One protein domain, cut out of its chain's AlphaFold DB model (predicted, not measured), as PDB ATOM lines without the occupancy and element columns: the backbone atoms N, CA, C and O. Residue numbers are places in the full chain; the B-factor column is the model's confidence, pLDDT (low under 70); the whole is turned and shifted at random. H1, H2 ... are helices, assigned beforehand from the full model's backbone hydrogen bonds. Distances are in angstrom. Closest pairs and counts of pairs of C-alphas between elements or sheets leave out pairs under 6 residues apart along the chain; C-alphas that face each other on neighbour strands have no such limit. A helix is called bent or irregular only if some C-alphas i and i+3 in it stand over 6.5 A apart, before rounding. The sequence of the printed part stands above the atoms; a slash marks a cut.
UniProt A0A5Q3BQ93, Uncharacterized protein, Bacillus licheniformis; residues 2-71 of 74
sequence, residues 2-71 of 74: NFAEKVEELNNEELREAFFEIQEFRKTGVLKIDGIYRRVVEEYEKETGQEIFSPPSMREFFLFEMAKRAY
ATOM      1  N   ASN A   2     -12.814   5.497  11.704       87.94
ATOM      2  CA  ASN A   2     -12.403   4.099  11.786       87.94
ATOM      3  C   ASN A   2     -11.461   3.919  12.989       87.94
ATOM      4  O   ASN A   2     -10.719   4.831  13.333       87.94
ATOM      5  N   PHE A   3     -11.451   2.742  13.613       91.69
ATOM      6  CA  PHE A   3     -10.578   2.442  14.749       91.69
ATOM      7  C   PHE A   3      -9.090   2.660  14.429       91.69
ATOM      8  O   PHE A   3      -8.333   3.101  15.288       91.69
ATOM      9  N   ALA A   4      -8.678   2.420  13.179       93.06
ATOM     10  CA  ALA A   4      -7.325   2.727  12.714       93.06
ATOM     11  C   ALA A   4      -6.931   4.197  12.955       93.06
ATOM     12  O   ALA A   4      -5.821   4.453  13.406       93.06
ATOM     13  N   GLU A   5      -7.847   5.143  12.727       93.56
ATOM     14  CA  GLU A   5      -7.598   6.579  12.927       93.56
ATOM     15  C   GLU A   5      -7.368   6.894  14.413       93.56
ATOM     16  O   GLU A   5      -6.460   7.644  14.749       93.56
ATOM     17  N   LYS A   6      -8.096   6.233  15.326       93.88
ATOM     18  CA  LYS A   6      -7.848   6.351  16.775       93.88
ATOM     19  C   LYS A   6      -6.492   5.798  17.198       93.88
ATOM     20  O   LYS A   6      -5.834   6.352  18.072       93.88
ATOM     21  N   VAL A   7      -6.054   4.703  16.583       95.94
ATOM     22  CA  VAL A   7      -4.728   4.133  16.855       95.94
ATOM     23  C   VAL A   7      -3.613   5.059  16.347       95.94
ATOM     24  O   VAL A   7      -2.569   5.154  16.990       95.94
ATOM     25  N   GLU A   8      -3.832   5.784  15.246       95.81
ATOM     26  CA  GLU A   8      -2.883   6.777  14.720       95.81
ATOM     27  C   GLU A   8      -2.653   7.966  15.667       95.81
ATOM     28  O   GLU A   8      -1.554   8.521  15.679       95.81
ATOM     29  N   GLU A   9      -3.638   8.325  16.496       95.56
ATOM     30  CA  GLU A   9      -3.532   9.409  17.486       95.56
ATOM     31  C   GLU A   9      -2.566   9.078  18.637       95.56
ATOM     32  O   GLU A   9      -2.025   9.982  19.277       95.56
ATOM     33  N   LEU A  10      -2.304   7.792  18.888       96.88
ATOM     34  CA  LEU A  10      -1.418   7.354  19.963       96.88
ATOM     35  C   LEU A  10       0.044   7.677  19.672       96.88
ATOM     36  O   LEU A  10       0.530   7.539  18.550       96.88
ATOM     37  N   ASN A  11       0.818   8.004  20.701       96.44
ATOM     38  CA  ASN A  11       2.269   8.094  20.566       96.44
ATOM     39  C   ASN A  11       2.939   6.693  20.573       96.44
ATOM     40  O   ASN A  11       2.300   5.661  20.768       96.44
ATOM     41  N   ASN A  12       4.253   6.628  20.324       95.19
ATOM     42  CA  ASN A  12       4.972   5.345  20.222       95.19
ATOM     43  C   ASN A  12       5.023   4.539  21.530       95.19
ATOM     44  O   ASN A  12       5.165   3.317  21.484       95.19
ATOM     45  N   GLU A  13       4.987   5.210  22.677       96.19
ATOM     46  CA  GLU A  13       4.941   4.562  23.986       96.19
ATOM     47  C   GLU A  13       3.555   3.966  24.222       96.19
ATOM     48  O   GLU A  13       3.452   2.767  24.466       96.19
ATOM     49  N   GLU A  14       2.502   4.747  23.988       97.38
ATOM     50  CA  GLU A  14       1.110   4.304  24.103       97.38
ATOM     51  C   GLU A  14       0.790   3.124  23.173       97.38
ATOM     52  O   GLU A  14       0.165   2.153  23.597       97.38
ATOM     53  N   LEU A  15       1.270   3.152  21.922       96.81
ATOM     54  CA  LEU A  15       1.132   2.027  20.987       96.81
ATOM     55  C   LEU A  15       1.770   0.746  21.530       96.81
ATOM     56  O   LEU A  15       1.196  -0.340  21.424       96.81
ATOM     57  N   ARG A  16       2.968   0.872  22.109       95.12
ATOM     58  CA  ARG A  16       3.698  -0.258  22.684       95.12
ATOM     59  C   ARG A  16       2.964  -0.806  23.908       95.12
ATOM     60  O   ARG A  16       2.839  -2.023  24.028       95.12
ATOM     61  N   GLU A  17       2.483   0.065  24.789       96.00
ATOM     62  CA  GLU A  17       1.715  -0.325  25.974       96.00
ATOM     63  C   GLU A  17       0.416  -1.034  25.592       96.00
ATOM     64  O   GLU A  17       0.191  -2.155  26.044       96.00
ATOM     65  N   ALA A  18      -0.380  -0.458  24.687       95.75
ATOM     66  CA  ALA A  18      -1.611  -1.077  24.205       95.75
ATOM     67  C   ALA A  18      -1.349  -2.448  23.562       95.75
ATOM     68  O   ALA A  18      -2.063  -3.416  23.832       95.75
ATOM     69  N   PHE A  19      -0.286  -2.575  22.759       94.50
ATOM     70  CA  PHE A  19       0.103  -3.864  22.194       94.50
ATOM     71  C   PHE A  19       0.428  -4.892  23.287       94.50
ATOM     72  O   PHE A  19      -0.051  -6.027  23.217       94.50
ATOM     73  N   PHE A  20       1.208  -4.521  24.307       93.38
ATOM     74  CA  PHE A  20       1.542  -5.428  25.405       93.38
ATOM     75  C   PHE A  20       0.342  -5.775  26.283       93.38
ATOM     76  O   PHE A  20       0.218  -6.934  26.671       93.38
ATOM     77  N   GLU A  21      -0.573  -4.841  26.534       94.62
ATOM     78  CA  GLU A  21      -1.827  -5.113  27.244       94.62
ATOM     79  C   GLU A  21      -2.642  -6.201  26.540       94.62
ATOM     80  O   GLU A  21      -3.097  -7.149  27.181       94.62
ATOM     81  N   ILE A  22      -2.763  -6.127  25.211       93.88
ATOM     82  CA  ILE A  22      -3.463  -7.151  24.425       93.88
ATOM     83  C   ILE A  22      -2.714  -8.496  24.466       93.88
ATOM     84  O   ILE A  22      -3.344  -9.558  24.509       93.88
ATOM     85  N   GLN A  23      -1.374  -8.489  24.466       91.69
ATOM     86  CA  GLN A  23      -0.583  -9.721  24.609       91.69
ATOM     87  C   GLN A  23      -0.751 -10.355  25.991       91.69
ATOM     88  O   GLN A  23      -0.889 -11.575  26.086       91.69
ATOM     89  N   GLU A  24      -0.757  -9.554  27.053       93.50
ATOM     90  CA  GLU A  24      -0.982 -10.037  28.414       93.50
ATOM     91  C   GLU A  24      -2.410 -10.554  28.582       93.50
ATOM     92  O   GLU A  24      -2.592 -11.655  29.107       93.50
ATOM     93  N   PHE A  25      -3.413  -9.867  28.028       93.25
ATOM     94  CA  PHE A  25      -4.783 -10.379  27.949       93.25
ATOM     95  C   PHE A  25      -4.837 -11.739  27.245       93.25
ATOM     96  O   PHE A  25      -5.457 -12.672  27.748       93.25
ATOM     97  N   ARG A  26      -4.131 -11.912  26.121       90.62
ATOM     98  CA  ARG A  26      -4.085 -13.198  25.408       90.62
ATOM     99  C   ARG A  26      -3.507 -14.334  26.262       90.62
ATOM    100  O   ARG A  26      -3.909 -15.479  26.080       90.62
ATOM    101  N   LYS A  27      -2.555 -14.041  27.151       92.50
ATOM    102  CA  LYS A  27      -1.938 -15.043  28.037       92.50
ATOM    103  C   LYS A  27      -2.781 -15.341  29.273       92.50
ATOM    104  O   LYS A  27      -2.817 -16.482  29.720       92.50
ATOM    105  N   THR A  28      -3.392 -14.310  29.849       94.69
ATOM    106  CA  THR A  28      -3.954 -14.354  31.210       94.69
ATOM    107  C   THR A  28      -5.477 -14.302  31.245       94.69
ATOM    108  O   THR A  28      -6.074 -14.644  32.259       94.69
ATOM    109  N   GLY A  29      -6.115 -13.854  30.163       92.44
ATOM    110  CA  GLY A  29      -7.535 -13.506  30.122       92.44
ATOM    111  C   GLY A  29      -7.880 -12.201  30.849       92.44
ATOM    112  O   GLY A  29      -9.051 -11.832  30.896       92.44
ATOM    113  N   VAL A  30      -6.895 -11.488  31.409       91.44
ATOM    114  CA  VAL A  30      -7.108 -10.265  32.190       91.44
ATOM    115  C   VAL A  30      -6.703  -9.050  31.369       91.44
ATOM    116  O   VAL A  30      -5.562  -8.935  30.926       91.44
ATOM    117  N   LEU A  31      -7.645  -8.127  31.180       89.75
ATOM    118  CA  LEU A  31      -7.388  -6.839  30.545       89.75
ATOM    119  C   LEU A  31      -7.258  -5.760  31.621       89.75
ATOM    120  O   LEU A  31      -8.114  -5.657  32.502       89.75
ATOM    121  N   LYS A  32      -6.204  -4.948  31.532       91.00
ATOM    122  CA  LYS A  32      -5.966  -3.830  32.451       91.00
ATOM    123  C   LYS A  32      -7.149  -2.850  32.412       91.00
ATOM    124  O   LYS A  32      -7.626  -2.499  31.334       91.00
ATOM    125  N   ILE A  33      -7.634  -2.446  33.590       88.56
ATOM    126  CA  ILE A  33      -8.780  -1.529  33.726       88.56
ATOM    127  C   ILE A  33      -8.381  -0.115  33.300       88.56
ATOM    128  O   ILE A  33      -9.054   0.484  32.479       88.56
ATOM    129  N   ASP A  34      -7.235   0.382  33.753       91.00
ATOM    130  CA  ASP A  34      -6.737   1.709  33.360       91.00
ATOM    131  C   ASP A  34      -5.709   1.585  32.224       91.00
ATOM    132  O   ASP A  34      -4.600   2.119  32.291       91.00
ATOM    133  N   GLY A  35      -6.024   0.740  31.240       94.25
ATOM    134  CA  GLY A  35      -5.141   0.425  30.122       94.25
ATOM    135  C   GLY A  35      -5.365   1.318  28.906       94.25
ATOM    136  O   GLY A  35      -6.490   1.752  28.645       94.25
ATOM    137  N   ILE A  36      -4.308   1.550  28.126       95.94
ATOM    138  CA  ILE A  36      -4.386   2.345  26.890       95.94
ATOM    139  C   ILE A  36      -5.335   1.689  25.888       95.94
ATOM    140  O   ILE A  36      -6.147   2.384  25.281       95.94
ATOM    141  N   TYR A  37      -5.286   0.359  25.741       94.44
ATOM    142  CA  TYR A  37      -6.188  -0.345  24.825       94.44
ATOM    143  C   TYR A  37      -7.652  -0.069  25.176       94.44
ATOM    144  O   TYR A  37      -8.455   0.248  24.301       94.44
ATOM    145  N   ARG A  38      -7.991  -0.164  26.466       92.12
ATOM    146  CA  ARG A  38      -9.363   0.025  26.932       92.12
ATOM    147  C   ARG A  38      -9.817   1.468  26.731       92.12
ATOM    148  O   ARG A  38     -10.897   1.659  26.189       92.12
ATOM    149  N   ARG A  39      -8.974   2.455  27.059       94.44
ATOM    150  CA  ARG A  39      -9.259   3.876  26.798       94.44
ATOM    151  C   ARG A  39      -9.597   4.118  25.325       94.44
ATOM    152  O   ARG A  39     -10.612   4.728  25.023       94.44
ATOM    153  N   VAL A  40      -8.777   3.596  24.412       94.75
ATOM    154  CA  VAL A  40      -8.974   3.768  22.962       94.75
ATOM    155  C   VAL A  40     -10.270   3.118  22.481       94.75
ATOM    156  O   VAL A  40     -10.981   3.698  21.665       94.75
ATOM    157  N   VAL A  41     -10.589   1.923  22.984       93.19
ATOM    158  CA  VAL A  41     -11.856   1.248  22.672       93.19
ATOM    159  C   VAL A  41     -13.042   2.044  23.203       93.19
ATOM    160  O   VAL A  41     -13.961   2.306  22.442       93.19
ATOM    161  N   GLU A  42     -13.009   2.487  24.460       92.94
ATOM    162  CA  GLU A  42     -14.096   3.265  25.068       92.94
ATOM    163  C   GLU A  42     -14.331   4.593  24.334       92.94
ATOM    164  O   GLU A  42     -15.474   4.978  24.087       92.94
ATOM    165  N   GLU A  43     -13.262   5.287  23.939       94.00
ATOM    166  CA  GLU A  43     -13.346   6.506  23.129       94.00
ATOM    167  C   GLU A  43     -13.955   6.223  21.752       94.00
ATOM    168  O   GLU A  43     -14.880   6.918  21.330       94.00
ATOM    169  N   TYR A  44     -13.492   5.172  21.071       94.44
ATOM    170  CA  TYR A  44     -14.040   4.759  19.782       94.44
ATOM    171  C   TYR A  44     -15.528   4.386  19.873       94.44
ATOM    172  O   TYR A  44     -16.334   4.859  19.068       94.44
ATOM    173  N   GLU A  45     -15.907   3.572  20.858       94.12
ATOM    174  CA  GLU A  45     -17.284   3.133  21.093       94.12
ATOM    175  C   GLU A  45     -18.195   4.318  21.411       94.12
ATOM    176  O   GLU A  45     -19.298   4.418  20.877       94.12
ATOM    177  N   LYS A  46     -17.721   5.266  22.222       94.19
ATOM    178  CA  LYS A  46     -18.461   6.485  22.558       94.19
ATOM    179  C   LYS A  46     -18.685   7.390  21.348       94.19
ATOM    180  O   LYS A  46     -19.747   7.996  21.230       94.19
ATOM    181  N   GLU A  47     -17.694   7.512  20.471       94.12
ATOM    182  CA  GLU A  47     -17.764   8.394  19.304       94.12
ATOM    183  C   GLU A  47     -18.546   7.784  18.134       94.12
ATOM    184  O   GLU A  47     -19.174   8.512  17.364       94.12
ATOM    185  N   THR A  48     -18.528   6.457  17.991       92.94
ATOM    186  CA  THR A  48     -19.137   5.761  16.843       92.94
ATOM    187  C   THR A  48     -20.418   5.003  17.179       92.94
ATOM    188  O   THR A  48     -21.193   4.692  16.274       92.94
ATOM    189  N   GLY A  49     -20.647   4.683  18.454       93.38
ATOM    190  CA  GLY A  49     -21.699   3.768  18.898       93.38
ATOM    191  C   GLY A  49     -21.467   2.304  18.499       93.38
ATOM    192  O   GLY A  49     -22.390   1.502  18.625       93.38
ATOM    193  N   GLN A  50     -20.285   1.952  17.976       90.38
ATOM    194  CA  GLN A  50     -19.958   0.599  17.518       90.38
ATOM    195  C   GLN A  50     -19.113  -0.136  18.552       90.38
ATOM    196  O   GLN A  50     -17.975   0.250  18.783       90.38
ATOM    197  N   GLU A  51     -19.659  -1.215  19.111       89.69
ATOM    198  CA  GLU A  51     -18.972  -2.074  20.080       89.69
ATOM    199  C   GLU A  51     -17.866  -2.914  19.422       89.69
ATOM    200  O   GLU A  51     -18.041  -3.483  18.336       89.69
ATOM    201  N   ILE A  52     -16.724  -3.023  20.104       84.88
ATOM    202  CA  ILE A  52     -15.595  -3.845  19.678       84.88
ATOM    203  C   ILE A  52     -15.580  -5.153  20.464       84.88
ATOM    204  O   ILE A  52     -15.300  -5.207  21.658       84.88
ATOM    205  N   PHE A  53     -15.762  -6.258  19.747       69.69
ATOM    206  CA  PHE A  53     -15.973  -7.561  20.377       69.69
ATOM    207  C   PHE A  53     -14.694  -8.361  20.692       69.69
ATOM    208  O   PHE A  53     -14.789  -9.426  21.301       69.69
ATOM    209  N   SER A  54     -13.494  -7.926  20.276       86.00
ATOM    210  CA  SER A  54     -12.295  -8.786  20.372       86.00
ATOM    211  C   SER A  54     -10.960  -8.029  20.452       86.00
ATOM    212  O   SER A  54     -10.422  -7.628  19.413       86.00
ATOM    213  N   PRO A  55     -10.332  -7.939  21.645       86.00
ATOM    214  CA  PRO A  55      -8.961  -7.439  21.779       86.00
ATOM    215  C   PRO A  55      -7.935  -8.142  20.875       86.00
ATOM    216  O   PRO A  55      -7.123  -7.451  20.254       86.00
ATOM    217  N   PRO A  56      -7.965  -9.482  20.699       86.19
ATOM    218  CA  PRO A  56      -7.065 -10.160  19.769       86.19
ATOM    219  C   PRO A  56      -7.180  -9.680  18.319       86.19
ATOM    220  O   PRO A  56      -6.159  -9.611  17.637       86.19
ATOM    221  N   SER A  57      -8.391  -9.342  17.863       85.88
ATOM    222  CA  SER A  57      -8.628  -8.840  16.504       85.88
ATOM    223  C   SER A  57      -8.127  -7.406  16.344       85.88
ATOM    224  O   SER A  57      -7.546  -7.061  15.320       85.88
ATOM    225  N   MET A  58      -8.274  -6.581  17.383       90.06
ATOM    226  CA  MET A  58      -7.831  -5.186  17.331       90.06
ATOM    227  C   MET A  58      -6.313  -5.023  17.381       90.06
ATOM    228  O   MET A  58      -5.786  -4.000  16.948       90.06
ATOM    229  N   ARG A  59      -5.591  -6.036  17.873       90.31
ATOM    230  CA  ARG A  59      -4.123  -6.059  17.941       90.31
ATOM    231  C   ARG A  59      -3.451  -5.649  16.630       90.31
ATOM    232  O   ARG A  59      -2.395  -5.021  16.660       90.31
ATOM    233  N   GLU A  60      -4.021  -6.053  15.498       91.81
ATOM    234  CA  GLU A  60      -3.429  -5.820  14.180       91.81
ATOM    235  C   GLU A  60      -3.332  -4.334  13.843       91.81
ATOM    236  O   GLU A  60      -2.331  -3.929  13.266       91.81
ATOM    237  N   PHE A  61      -4.282  -3.508  14.290       94.25
ATOM    238  CA  PHE A  61      -4.225  -2.059  14.088       94.25
ATOM    239  C   PHE A  61      -3.027  -1.434  14.811       94.25
ATOM    240  O   PHE A  61      -2.270  -0.678  14.208       94.25
ATOM    241  N   PHE A  62      -2.798  -1.811  16.074       95.25
ATOM    242  CA  PHE A  62      -1.646  -1.339  16.852       95.25
ATOM    243  C   PHE A  62      -0.323  -1.796  16.234       95.25
ATOM    244  O   PHE A  62       0.599  -0.999  16.067       95.25
ATOM    245  N   LEU A  63      -0.233  -3.075  15.852       94.06
ATOM    246  CA  LEU A  63       0.969  -3.626  15.224       94.06
ATOM    247  C   LEU A  63       1.257  -2.965  13.871       94.06
ATOM    248  O   LEU A  63       2.410  -2.644  13.581       94.06
ATOM    249  N   PHE A  64       0.223  -2.764  13.055       95.38
ATOM    250  CA  PHE A  64       0.346  -2.111  11.761       95.38
ATOM    251  C   PHE A  64       0.827  -0.671  11.918       95.38
ATOM    252  O   PHE A  64       1.765  -0.280  11.231       95.38
ATOM    253  N   GLU A  65       0.267   0.089  12.860       96.44
ATOM    254  CA  GLU A  65       0.696   1.467  13.102       96.44
ATOM    255  C   GLU A  65       2.154   1.544  13.571       96.44
ATOM    256  O   GLU A  65       2.940   2.349  13.062       96.44
ATOM    257  N   MET A  66       2.561   0.656  14.482       95.31
ATOM    258  CA  MET A  66       3.960   0.541  14.902       95.31
ATOM    259  C   MET A  66       4.889   0.239  13.716       95.31
ATOM    260  O   MET A  66       5.944   0.865  13.589       95.31
ATOM    261  N   ALA A  67       4.500  -0.694  12.840       94.88
ATOM    262  CA  ALA A  67       5.265  -1.040  11.647       94.88
ATOM    263  C   ALA A  67       5.330   0.138  10.661       94.88
ATOM    264  O   ALA A  67       6.422   0.513  10.239       94.88
ATOM    265  N   LYS A  68       4.195   0.781  10.364       95.31
ATOM    266  CA  LYS A  68       4.095   1.968   9.499       95.31
ATOM    267  C   LYS A  68       5.087   3.044   9.938       95.31
ATOM    268  O   LYS A  68       5.880   3.522   9.133       95.31
ATOM    269  N   ARG A  69       5.118   3.368  11.234       94.44
ATOM    270  CA  ARG A  69       6.048   4.362  11.798       94.44
ATOM    271  C   ARG A  69       7.510   3.943  11.736       94.44
ATOM    272  O   ARG A  69       8.370   4.810  11.620       94.44
ATOM    273  N   ALA A  70       7.806   2.651  11.843       93.00
ATOM    274  CA  ALA A  70       9.168   2.153  11.691       93.00
ATOM    275  C   ALA A  70       9.669   2.307  10.245       93.00
ATOM    276  O   ALA A  70      10.809   2.710  10.053       93.00
ATOM    277  N   TYR A  71       8.809   2.053   9.251       91.88
ATOM    278  CA  TYR A  71       9.143   2.185   7.827       91.88
ATOM    279  C   TYR A  71       9.157   3.636   7.319       91.88
ATOM    280  O   TYR A  71       9.898   3.941   6.399       91.88
TER     281      TYR A  71
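This is residues 2 to 71 of the 74 residues of an uncharacterized protein of Bacillus licheniformis (UniProt A0A5Q3BQ93). Two long helices, H2 and H4, pack side by side and slightly crossed, running opposite ways. H3 starts at H2, about perpendicular to it, and the short H1 packs on both H3 and H4. The printed part has 70 residues with four named helices, in the order H1, H2, H3, H4, and no named strand; the class is all helix. It is compact, with a radius of gyration of the C-alphas of 11.4 A and spans of 30 by 29 by 19 A.

Find C-alpha 12 at (4.972, 5.345, 20.222); from there H2, residues 12 to 28, runs 24.3 A. H4, residues 55 to 71, runs 24.8 A to C-alpha 71 at (9.143, 2.185, 7.827). H4 is neither bent nor irregular, but only just: C-alphas 57 and 60 are 6.4 A apart. H3, residues 36 to 48, covers 18.2 A. H1, residues 3 to 8, begins at C-alpha 3 at (-10.578, 2.442, 14.749).

Look first at Leu 15 and Phe 62, the closest C-alphas of H2 and H4, 6.0 A apart. These helices touch at a shallow tilt of 33 degrees, only just short of steep, opposite ways. H3 touches H2 with residues 36 to 37 alone, about perpendicular at 80 degrees; the closest C-alphas, of Ala 18 and Tyr 37, are 4.7 A apart. H1 touches residues 40 to 44 of H3 at a steep tilt of 52 degrees, opposite ways, closest at C-alphas 3 and 44, 6.5 A. H1 also touches residues 61 to 65 of H4, closest at C-alphas 4 and 61, 5.9 A; the tilt of 36 degrees is only just steep. H3 and H4 are near each other. Every O i to N i+4 pair is within hydrogen-bond range in H1, H2 and H3, and 10 of 13 are in H4.

The C-alphas of Gly 49 and Tyr 71, the two farthest apart, are 32.8 A apart. The printed part has no cut. The link H1 to H2 is tight, and the other two are short. Mean pLDDT of the printed part is 92.7; residue 53 is under 70.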